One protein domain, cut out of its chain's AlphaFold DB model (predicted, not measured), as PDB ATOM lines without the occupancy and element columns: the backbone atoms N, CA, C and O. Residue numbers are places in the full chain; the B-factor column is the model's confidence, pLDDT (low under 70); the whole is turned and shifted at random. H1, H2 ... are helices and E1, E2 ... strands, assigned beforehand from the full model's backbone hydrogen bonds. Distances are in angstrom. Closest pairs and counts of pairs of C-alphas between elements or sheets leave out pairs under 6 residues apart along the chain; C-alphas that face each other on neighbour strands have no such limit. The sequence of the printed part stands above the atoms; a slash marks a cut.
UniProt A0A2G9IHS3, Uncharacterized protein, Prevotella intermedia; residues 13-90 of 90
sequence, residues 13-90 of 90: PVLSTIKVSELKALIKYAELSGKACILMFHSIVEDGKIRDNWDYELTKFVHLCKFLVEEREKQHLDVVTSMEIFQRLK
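What this domain is: This is residues 13 to 90 of the 90 residues of an uncharacterized protein of Prevotella intermedia (UniProt A0A2G9IHS3). What does one see first? Two helices, H1 and H2, run side by side the same way and touch through residues 20 to 24 and 60 to 64; after H1 the chain folds back to a small pair of parallel strands, E1 and E2, beside the beginning of H2, and the short helix H3 lies toward the opposite end of the long axis. What is it made of? The printed part has 78 residues, with three named helices and two named strands in the order H1, E1, E2, H2, H3, and its class is mostly helix. How large and dense is it? It is only just compact, close to loose, with a radius of gyration of the C-alphas of 13.3 A, and its elongated outline spans 39 by 24 by 17 A.

Where its parts are: Where does the first helix lie? H1 is residues 20 to 32, 18.4 A long from its first C-alpha at (-39.808, 26.190, -7.282) to its last. Where are the strands? E1 is residues 43 to 45, 6.2 A long, and E2 is residues 55 to 57, 6.7 A long. Where are the other helices? H2 is residues 58 to 73, 22.6 A long, beginning at C-alpha 58 at (-43.669, 34.173, -14.204). H3 is residues 82 to 89, 10.6 A long, ending at C-alpha 89 at (-55.365, 29.937, 14.300).

How they stand to each other: How do H1 and H2 stand? They touch, H1 with residues 20 to 24 alone and H2 with residues 60 to 64 alone, and the closest C-alphas, those of Val 20 and Lys 60, are 6.0 A apart. They run the same way at a shallow tilt of 28 degrees. How do E1 and E2 pair? They are parallel neighbours with 41 degrees between their directions, and N 45 and O 56 at 2.9 A and N 56 and O 43 at 2.8 A are within hydrogen-bond range. How near is H2 to E1? Their closest C-alphas, those of Val 45 and Leu 58, are 5.6 A apart. What of H3 and the helix backbones? H3 touches no helix and is apart from H1, H2, E1 and E2. In H1, H2 and H3 every O i to N i+4 pair is within hydrogen-bond range.

The domain as a whole: How far does it reach? The two C-alphas farthest apart are those of Gly 48 and Lys 90, at 41.5 A. Is there a cut, or a long link? The printed part has no cut and no long link: E2 to H2 is tight, while H1 to E1, E1 to E2 and H2 to H3 are short. Where is confidence low? The mean pLDDT of the printed part is 95.3, and residue 90, the chain's last residue, is the one printed residue under 70.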
ATOM      1  N   PRO A  13     -40.230  35.901   2.632       96.75
ATOM      2  CA  PRO A  13     -39.937  36.585   1.382       96.75
ATOM      3  C   PRO A  13     -39.379  35.602   0.353       96.75
ATOM      4  O   PRO A  13     -38.491  34.803   0.659       96.75
ATOM      5  N   VAL A  14     -39.893  35.666  -0.873       98.00
ATOM      6  CA  VAL A  14     -39.402  34.855  -1.988       98.00
ATOM      7  C   VAL A  14     -38.495  35.704  -2.866       98.00
ATOM      8  O   VAL A  14     -38.939  36.687  -3.452       98.00
ATOM      9  N   LEU A  15     -37.225  35.309  -2.941       97.38
ATOM     10  CA  LEU A  15     -36.207  36.003  -3.726       97.38
ATOM     11  C   LEU A  15     -36.057  35.400  -5.129       97.38
ATOM     12  O   LEU A  15     -36.369  34.228  -5.355       97.38
ATOM     13  N   SER A  16     -35.497  36.178  -6.050       97.31
ATOM     14  CA  SER A  16     -35.315  35.830  -7.468       97.31
ATOM     15  C   SER A  16     -34.563  34.516  -7.716       97.31
ATOM     16  O   SER A  16     -34.849  33.777  -8.669       97.31
ATOM     17  N   THR A  17     -33.621  34.188  -6.829       96.81
ATOM     18  CA  THR A  17     -32.777  32.991  -6.907       96.81
ATOM     19  C   THR A  17     -33.462  31.723  -6.408       96.81
ATOM     20  O   THR A  17     -32.965  30.629  -6.679       96.81
ATOM     21  N   ILE A  18     -34.574  31.846  -5.676       98.00
ATOM     22  CA  ILE A  18     -35.271  30.701  -5.093       98.00
ATOM     23  C   ILE A  18     -35.897  29.856  -6.202       98.00
ATOM     24  O   ILE A  18     -36.537  30.346  -7.135       98.00
ATOM     25  N   LYS A  19     -35.705  28.544  -6.107       98.12
ATOM     26  CA  LYS A  19     -36.262  27.567  -7.036       98.12
ATOM     27  C   LYS A  19     -37.644  27.133  -6.578       98.12
ATOM     28  O   LYS A  19     -37.918  26.963  -5.391       98.12
ATOM     29  N   VAL A  20     -38.487  26.781  -7.545       98.19
ATOM     30  CA  VAL A  20     -39.808  26.190  -7.282       98.19
ATOM     31  C   VAL A  20     -39.704  24.941  -6.394       98.19
ATOM     32  O   VAL A  20     -40.552  24.725  -5.537       98.19
ATOM     33  N   SER A  21     -38.660  24.123  -6.558       98.38
ATOM     34  CA  SER A  21     -38.430  22.935  -5.725       98.38
ATOM     35  C   SER A  21     -38.205  23.264  -4.248       98.38
ATOM     36  O   SER A  21     -38.652  22.511  -3.387       98.38
ATOM     37  N   GLU A  22     -37.540  24.381  -3.951       98.44
ATOM     38  CA  GLU A  22     -37.264  24.823  -2.580       98.44
ATOM     39  C   GLU A  22     -38.549  25.322  -1.914       98.44
ATOM     40  O   GLU A  22     -38.847  24.938  -0.785       98.44
ATOM     41  N   LEU A  23     -39.381  26.068  -2.652       98.44
ATOM     42  CA  LEU A  23     -40.710  26.473  -2.181       98.44
ATOM     43  C   LEU A  23     -41.616  25.267  -1.915       98.44
ATOM     44  O   LEU A  23     -42.275  25.205  -0.881       98.44
ATOM     45  N   LYS A  24     -41.613  24.269  -2.809       98.00
ATOM     46  CA  LYS A  24     -42.358  23.015  -2.610       98.00
ATOM     47  C   LYS A  24     -41.908  22.281  -1.347       98.00
ATOM     48  O   LYS A  24     -42.750  21.793  -0.600       98.00
ATOM     49  N   ALA A  25     -40.600  22.201  -1.101       97.94
ATOM     50  CA  ALA A  25     -40.060  21.565   0.098       97.94
ATOM     51  C   ALA A  25     -40.485  22.306   1.375       97.94
ATOM     52  O   ALA A  25     -40.901  21.669   2.341       97.94
ATOM     53  N   LEU A  26     -40.454  23.640   1.356       97.56
ATOM     54  CA  LEU A  26     -40.917  24.480   2.460       97.56
ATOM     55  C   LEU A  26     -42.414  24.285   2.754       97.56
ATOM     56  O   LEU A  26     -42.794  24.138   3.913       97.56
ATOM     57  N   ILE A  27     -43.256  24.240   1.718       97.19
ATOM     58  CA  ILE A  27     -44.700  23.990   1.859       97.19
ATOM     59  C   ILE A  27     -44.950  22.616   2.485       97.19
ATOM     60  O   ILE A  27     -45.678  22.524   3.470       97.19
ATOM     61  N   LYS A  28     -44.288  21.567   1.982       95.94
ATOM     62  CA  LYS A  28     -44.394  20.211   2.548       95.94
ATOM     63  C   LYS A  28     -43.921  20.145   3.994       95.94
ATOM     64  O   LYS A  28     -44.510  19.453   4.813       95.94
ATOM     65  N   TYR A  29     -42.856  20.865   4.331       96.00
ATOM     66  CA  TYR A  29     -42.399  20.943   5.713       96.00
ATOM     67  C   TYR A  29     -43.450  21.597   6.622       96.00
ATOM     68  O   TYR A  29     -43.692  21.103   7.724       96.00
ATOM     69  N   ALA A  30     -44.087  22.680   6.170       94.19
ATOM     70  CA  ALA A  30     -45.146  23.347   6.922       94.19
ATOM     71  C   ALA A  30     -46.375  22.443   7.105       94.19
ATOM     72  O   ALA A  30     -46.870  22.337   8.224       94.19
ATOM     73  N   GLU A  31     -46.790  21.734   6.052       92.19
ATOM     74  CA  GLU A  31     -47.843  20.712   6.092       92.19
ATOM     75  C   GLU A  31     -47.537  19.633   7.143       92.19
ATOM     76  O   GLU A  31     -48.302  19.458   8.091       92.19
ATOM     77  N   LEU A  32     -46.372  18.979   7.044       93.50
ATOM     78  CA  LEU A  32     -45.938  17.935   7.984       93.50
ATOM     79  C   LEU A  32     -45.806  18.444   9.426       93.50
ATOM     80  O   LEU A  32     -45.935  17.673  10.374       93.50
ATOM     81  N   SER A  33     -45.542  19.739   9.594       92.56
ATOM     82  CA  SER A  33     -45.416  20.387  10.900       92.56
ATOM     83  C   SER A  33     -46.732  20.971  11.424       92.56
ATOM     84  O   SER A  33     -46.727  21.565  12.504       92.56
ATOM     85  N   GLY A  34     -47.837  20.869  10.674       89.12
ATOM     86  CA  GLY A  34     -49.128  21.462  11.032       89.12
ATOM     87  C   GLY A  34     -49.101  22.993  11.138       89.12
ATOM     88  O   GLY A  34     -49.784  23.566  11.987       89.12
ATOM     89  N   LYS A  35     -48.274  23.666  10.331       89.75
ATOM     90  CA  LYS A  35     -48.086  25.126  10.347       89.75
ATOM     91  C   LYS A  35     -48.687  25.777   9.108       89.75
ATOM     92  O   LYS A  35     -48.631  25.227   8.011       89.75
ATOM     93  N   ALA A  36     -49.177  27.004   9.268       92.44
ATOM     94  CA  ALA A  36     -49.474  27.862   8.129       92.44
ATOM     95  C   ALA A  36     -48.171  28.266   7.412       92.44
ATOM     96  O   ALA A  36     -47.164  28.561   8.057       92.44
ATOM     97  N   CYS A  37     -48.203  28.301   6.080       95.31
ATOM     98  CA  CYS A  37     -47.100  28.768   5.245       95.31
ATOM     99  C   CYS A  37     -47.565  29.986   4.449       95.31
ATOM    100  O   CYS A  37     -48.481  29.879   3.635       95.31
ATOM    101  N   ILE A  38     -46.941  31.139   4.687       96.19
ATOM    102  CA  ILE A  38     -47.262  32.386   3.993       96.19
ATOM    103  C   ILE A  38     -46.029  32.795   3.193       96.19
ATOM    104  O   ILE A  38     -44.984  33.092   3.770       96.19
ATOM    105  N   LEU A  39     -46.146  32.804   1.868       97.44
ATOM    106  CA  LEU A  39     -45.089  33.234   0.955       97.44
ATOM    107  C   LEU A  39     -45.373  34.660   0.487       97.44
ATOM    108  O   LEU A  39     -46.483  34.960   0.050       97.44
ATOM    109  N   MET A  40     -44.369  35.530   0.557       97.31
ATOM    110  CA  MET A  40     -44.457  36.905   0.081       97.31
ATOM    111  C   MET A  40     -43.698  37.040  -1.236       97.31
ATOM    112  O   MET A  40     -42.470  36.978  -1.267       97.31
ATOM    113  N   PHE A  41     -44.443  37.255  -2.317       97.25
ATOM    114  CA  PHE A  41     -43.900  37.622  -3.621       97.25
ATOM    115  C   PHE A  41     -44.058  39.128  -3.801       97.25
ATOM    116  O   PHE A  41     -45.182  39.626  -3.786       97.25
ATOM    117  N   HIS A  42     -42.952  39.854  -3.956       96.56
ATOM    118  CA  HIS A  42     -43.006  41.305  -4.125       96.56
ATOM    119  C   HIS A  42     -43.438  41.691  -5.543       96.56
ATOM    120  O   HIS A  42     -44.266  42.579  -5.737       96.56
ATOM    121  N   SER A  43     -42.874  41.035  -6.557       96.88
ATOM    122  CA  SER A  43     -43.180  41.308  -7.960       96.88
ATOM    123  C   SER A  43     -43.048  40.036  -8.788       96.88
ATOM    124  O   SER A  43     -42.063  39.311  -8.676       96.88
ATOM    125  N   ILE A  44     -44.063  39.749  -9.604       98.12
ATOM    126  CA  ILE A  44     -44.008  38.682 -10.603       98.12
ATOM    127  C   ILE A  44     -43.695  39.331 -11.947       98.12
ATOM    128  O   ILE A  44     -44.447  40.193 -12.403       98.12
ATOM    129  N   VAL A  45     -42.591  38.929 -12.570       98.25
ATOM    130  CA  VAL A  45     -42.088  39.517 -13.819       98.25
ATOM    131  C   VAL A  45     -41.986  38.466 -14.916       98.25
ATOM    132  O   VAL A  45     -41.898  37.272 -14.638       98.25
ATOM    133  N   GLU A  46     -41.986  38.895 -16.178       98.44
ATOM    134  CA  GLU A  46     -41.691  37.997 -17.299       98.44
ATOM    135  C   GLU A  46     -40.309  37.343 -17.136       98.44
ATOM    136  O   GLU A  46     -39.376  37.937 -16.586       98.44
ATOM    137  N   ASP A  47     -40.162  36.120 -17.635       97.38
ATOM    138  CA  ASP A  47     -38.902  35.381 -17.563       97.38
ATOM    139  C   ASP A  47     -37.750  36.170 -18.211       97.38
ATOM    140  O   ASP A  47     -37.896  36.779 -19.276       97.38
ATOM    141  N   GLY A  48     -36.589  36.187 -17.551       97.25
ATOM    142  CA  GLY A  48     -35.439  36.981 -17.986       97.25
ATOM    143  C   GLY A  48     -35.576  38.498 -17.784       97.25
ATOM    144  O   GLY A  48     -34.704  39.243 -18.234       97.25
ATOM    145  N   LYS A  49     -36.634  38.982 -17.114       97.25
ATOM    146  CA  LYS A  49     -36.832  40.408 -16.779       97.25
ATOM    147  C   LYS A  49     -36.574  40.754 -15.310       97.25
ATOM    148  O   LYS A  49     -37.014  41.811 -14.873       97.25
ATOM    149  N   ILE A  50     -35.850  39.912 -14.573       96.50
ATOM    150  CA  ILE A  50     -35.403  40.212 -13.203       96.50
ATOM    151  C   ILE A  50     -34.576  41.509 -13.201       96.50
ATOM    152  O   ILE A  50     -33.609  41.636 -13.956       96.50
ATOM    153  N   ARG A  51     -34.952  42.464 -12.349       95.62
ATOM    154  CA  ARG A  51     -34.269  43.748 -12.126       95.62
ATOM    155  C   ARG A  51     -33.722  43.864 -10.710       95.62
ATOM    156  O   ARG A  51     -32.696  44.512 -10.522       95.62
ATOM    157  N   ASP A  52     -34.377  43.234  -9.741       95.25
ATOM    158  CA  ASP A  52     -33.924  43.177  -8.355       95.25
ATOM    159  C   ASP A  52     -34.071  41.773  -7.740       95.25
ATOM    160  O   ASP A  52     -34.555  40.828  -8.363       95.25
ATOM    161  N   ASN A  53     -33.599  41.606  -6.502       95.62
ATOM    162  CA  ASN A  53     -33.649  40.314  -5.811       95.62
ATOM    163  C   ASN A  53     -35.057  39.914  -5.339       95.62
ATOM    164  O   ASN A  53     -35.222  38.789  -4.874       95.62
ATOM    165  N   TRP A  54     -36.041  40.802  -5.431       96.25
ATOM    166  CA  TRP A  54     -37.427  40.605  -5.009       96.25
ATOM    167  C   TRP A  54     -38.358  40.226  -6.169       96.25
ATOM    168  O   TRP A  54     -39.484  39.778  -5.934       96.25
ATOM    169  N   ASP A  55     -37.884  40.367  -7.405       97.62
ATOM    170  CA  ASP A  55     -38.552  39.871  -8.602       97.62
ATOM    171  C   ASP A  55     -38.575  38.341  -8.651       97.62
ATOM    172  O   ASP A  55     -37.577  37.666  -8.397       97.62
ATOM    173  N   TYR A  56     -39.703  37.777  -9.073       98.19
ATOM    174  CA  TYR A  56     -39.862  36.346  -9.290       98.19
ATOM    175  C   TYR A  56     -40.431  36.069 -10.680       98.19
ATOM    176  O   TYR A  56     -41.393  36.695 -11.118       98.19
ATOM    177  N   GLU A  57     -39.828  35.124 -11.393       98.44
ATOM    178  CA  GLU A  57     -40.184  34.858 -12.789       98.44
ATOM    179  C   GLU A  57     -41.550  34.178 -12.923       98.44
ATOM    180  O   GLU A  57     -41.902  33.262 -12.167       98.44
ATOM    181  N   LEU A  58     -42.305  34.602 -13.935       98.56
ATOM    182  CA  LEU A  58     -43.669  34.173 -14.204       98.56
ATOM    183  C   LEU A  58     -43.773  32.657 -14.367       98.56
ATOM    184  O   LEU A  58     -44.656  32.044 -13.765       98.56
ATOM    185  N   THR A  59     -42.867  32.021 -15.114       98.38
ATOM    186  CA  THR A  59     -42.917  30.561 -15.304       98.38
ATOM    187  C   THR A  59     -42.723  29.819 -13.985       98.38
ATOM    188  O   THR A  59     -43.428  28.845 -13.706       98.38
ATOM    189  N   LYS A  60     -41.818  30.299 -13.119       98.19
ATOM    190  CA  LYS A  60     -41.628  29.718 -11.783       98.19
ATOM    191  C   LYS A  60     -42.888  29.887 -10.931       98.19
ATOM    192  O   LYS A  60     -43.296  28.940 -10.256       98.19
ATOM    193  N   PHE A  61     -43.510  31.064 -10.977       98.44
ATOM    194  CA  PHE A  61     -44.747  31.346 -10.251       98.44
ATOM    195  C   PHE A  61     -45.898  30.444 -10.715       98.44
ATOM    196  O   PHE A  61     -46.531  29.776  -9.902       98.44
ATOM    197  N   VAL A  62     -46.106  30.320 -12.027       98.62
ATOM    198  CA  VAL A  62     -47.130  29.441 -12.612       98.62
ATOM    199  C   VAL A  62     -46.897  27.977 -12.229       98.62
ATOM    200  O   VAL A  62     -47.848  27.276 -11.886       98.62
ATOM    201  N   HIS A  63     -45.649  27.498 -12.241       98.56
ATOM    202  CA  HIS A  63     -45.322  26.139 -11.794       98.56
ATOM    203  C   HIS A  63     -45.634  25.900 -10.314       98.56
ATOM    204  O   HIS A  63     -46.049  24.796  -9.950       98.56
ATOM    205  N   LEU A  64     -45.446  26.909  -9.463       98.44
ATOM    206  CA  LEU A  64     -45.850  26.835  -8.064       98.44
ATOM    207  C   LEU A  64     -47.378  26.790  -7.932       98.44
ATOM    208  O   LEU A  64     -47.886  25.922  -7.232       98.44
ATOM    209  N   CYS A  65     -48.109  27.656  -8.640       98.25
ATOM    210  CA  CYS A  65     -49.574  27.671  -8.613       98.25
ATOM    211  C   CYS A  65     -50.178  26.335  -9.062       98.25
ATOM    212  O   CYS A  65     -51.073  25.824  -8.397       98.25
ATOM    213  N   LYS A  66     -49.657  25.733 -10.140       98.38
ATOM    214  CA  LYS A  66     -50.089  24.397 -10.594       98.38
ATOM    215  C   LYS A  66     -49.913  23.343  -9.503       98.38
ATOM    216  O   LYS A  66     -50.842  22.605  -9.209       98.38
ATOM    217  N   PHE A  67     -48.753  23.336  -8.847       97.75
ATOM    218  CA  PHE A  67     -48.505  22.447  -7.714       97.75
ATOM    219  C   PHE A  67     -49.484  22.680  -6.554       97.75
ATOM    220  O   PHE A  67     -49.995  21.717  -5.997       97.75
ATOM    221  N   LEU A  68     -49.769  23.935  -6.196       97.50
ATOM    222  CA  LEU A  68     -50.713  24.248  -5.120       97.50
ATOM    223  C   LEU A  68     -52.136  23.768  -5.438       97.50
ATOM    224  O   LEU A  68     -52.818  23.276  -4.544       97.50
ATOM    225  N   VAL A  69     -52.572  23.888  -6.696       97.56
ATOM    226  CA  VAL A  69     -53.861  23.347  -7.151       97.56
ATOM    227  C   VAL A  69     -53.884  21.827  -7.005       97.56
ATOM    228  O   VAL A  69     -54.795  21.304  -6.373       97.56
ATOM    229  N   GLU A  70     -52.857  21.130  -7.497       96.88
ATOM    230  CA  GLU A  70     -52.763  19.667  -7.395       96.88
ATOM    231  C   GLU A  70     -52.775  19.175  -5.939       96.88
ATOM    232  O   GLU A  70     -53.459  18.206  -5.614       96.88
ATOM    233  N   GLU A  71     -52.027  19.819  -5.040       95.88
ATOM    234  CA  GLU A  71     -51.992  19.419  -3.627       95.88
ATOM    235  C   GLU A  71     -53.297  19.754  -2.894       95.88
ATOM    236  O   GLU A  71     -53.706  19.017  -1.996       95.88
ATOM    237  N   ARG A  72     -53.998  20.818  -3.307       95.75
ATOM    238  CA  ARG A  72     -55.342  21.127  -2.807       95.75
ATOM    239  C   ARG A  72     -56.368  20.090  -3.253       95.75
ATOM    240  O   ARG A  72     -57.177  19.650  -2.442       95.75
ATOM    241  N   GLU A  73     -56.330  19.673  -4.518       96.50
ATOM    242  CA  GLU A  73     -57.202  18.616  -5.052       96.50
ATOM    243  C   GLU A  73     -56.980  17.275  -4.338       96.50
ATOM    244  O   GLU A  73     -57.934  16.540  -4.093       96.50
ATOM    245  N   LYS A  74     -55.739  16.992  -3.928       95.19
ATOM    246  CA  LYS A  74     -55.378  15.831  -3.094       95.19
ATOM    247  C   LYS A  74     -55.693  16.007  -1.606       95.19
ATOM    248  O   LYS A  74     -55.418  15.103  -0.825       95.19
ATOM    249  N   GLN A  75     -56.261  17.147  -1.207       92.19
ATOM    250  CA  GLN A  75     -56.604  17.480   0.178       92.19
ATOM    251  C   GLN A  75     -55.404  17.519   1.144       92.19
ATOM    252  O   GLN A  75     -55.583  17.379   2.352       92.19
ATOM    253  N   HIS A  76     -54.186  17.735   0.637       91.19
ATOM    254  CA  HIS A  76     -52.981  17.876   1.464       91.19
ATOM    255  C   HIS A  76     -52.870  19.272   2.092       91.19
ATOM    256  O   HIS A  76     -52.379  19.442   3.205       91.19
ATOM    257  N   LEU A  77     -53.348  20.297   1.382       93.19
ATOM    258  CA  LEU A  77     -53.333  21.683   1.840       93.19
ATOM    259  C   LEU A  77     -54.580  22.439   1.383       93.19
ATOM    260  O   LEU A  77     -55.309  21.996   0.498       93.19
ATOM    261  N   ASP A  78     -54.793  23.619   1.955       94.19
ATOM    262  CA  ASP A  78     -55.778  24.588   1.483       94.19
ATOM    263  C   ASP A  78     -55.069  25.914   1.185       94.19
ATOM    264  O   ASP A  78     -54.149  26.312   1.903       94.19
ATOM    265  N   VAL A  79     -55.482  26.591   0.113       94.50
ATOM    266  CA  VAL A  79     -54.963  27.917  -0.252       94.50
ATOM    267  C   VAL A  79     -56.021  28.933   0.127       94.50
ATOM    268  O   VAL A  79     -57.117  28.940  -0.433       94.50
ATOM    269  N   VAL A  80     -55.677  29.771   1.094       94.81
ATOM    270  CA  VAL A  80     -56.603  30.676   1.773       94.81
ATOM    271  C   VAL A  80     -55.995  32.062   1.903       94.81
ATOM    272  O   VAL A  80     -54.790  32.261   1.732       94.81
ATOM    273  N   THR A  81     -56.833  33.031   2.229       94.44
ATOM    274  CA  THR A  81     -56.393  34.384   2.555       94.44
ATOM    275  C   THR A  81     -55.708  34.427   3.922       94.44
ATOM    276  O   THR A  81     -56.005  33.638   4.821       94.44
ATOM    277  N   SER A  82     -54.836  35.413   4.134       90.81
ATOM    278  CA  SER A  82     -54.204  35.640   5.441       90.81
ATOM    279  C   SER A  82     -55.232  35.863   6.558       90.81
ATOM    280  O   SER A  82     -55.004  35.463   7.694       90.81
ATOM    281  N   MET A  83     -56.390  36.457   6.240       91.00
ATOM    282  CA  MET A  83     -57.475  36.653   7.205       91.00
ATOM    283  C   MET A  83     -58.095  35.323   7.647       91.00
ATOM    284  O   MET A  83     -58.338  35.122   8.832       91.00
ATOM    285  N   GLU A  84     -58.311  34.389   6.722       93.88
ATOM    286  CA  GLU A  84     -58.802  33.050   7.066       93.88
ATOM    287  C   GLU A  84     -57.776  32.273   7.897       93.88
ATOM    288  O   GLU A  84     -58.160  31.594   8.846       93.88
ATOM    289  N   ILE A  85     -56.474  32.407   7.606       91.19
ATOM    290  CA  ILE A  85     -55.412  31.838   8.456       91.19
ATOM    291  C   ILE A  85     -55.528  32.392   9.878       91.19
ATOM    292  O   ILE A  85     -55.558  31.620  10.834       91.19
ATOM    293  N   PHE A  86     -55.635  33.716  10.019       88.69
ATOM    294  CA  PHE A  86     -55.787  34.369  11.319       88.69
ATOM    295  C   PHE A  86     -57.014  33.852  12.083       88.69
ATOM    296  O   PHE A  86     -56.915  33.526  13.262       88.69
ATOM    297  N   GLN A  87     -58.159  33.723  11.407       89.12
ATOM    298  CA  GLN A  87     -59.393  33.206  12.004       89.12
ATOM    299  C   GLN A  87     -59.290  31.735  12.425       89.12
ATOM    300  O   GLN A  87     -59.876  31.370  13.437       89.12
ATOM    301  N   ARG A  88     -58.570  30.896  11.666       87.62
ATOM    302  CA  ARG A  88     -58.388  29.461  11.956       87.62
ATOM    303  C   ARG A  88     -57.378  29.188  13.076       87.62
ATOM    304  O   ARG A  88     -57.434  28.122  13.679       87.62
ATOM    305  N   LEU A  89     -56.419  30.092  13.290       78.06
ATOM    306  CA  LEU A  89     -55.365  29.937  14.300       78.06
ATOM    307  C   LEU A  89     -55.678  30.619  15.643       78.06
ATOM    308  O   LEU A  89     -54.965  30.364  16.616       78.06
ATOM    309  N   LYS A  90     -56.694  31.486  15.677       67.12
ATOM    310  CA  LYS A  90     -57.281  32.037  16.902       67.12
ATOM    311  C   LYS A  90     -58.100  30.974  17.633       67.12
ATOM    312  O   LYS A  90     -58.034  30.969  18.880       67.12
TER     313      LYS A  90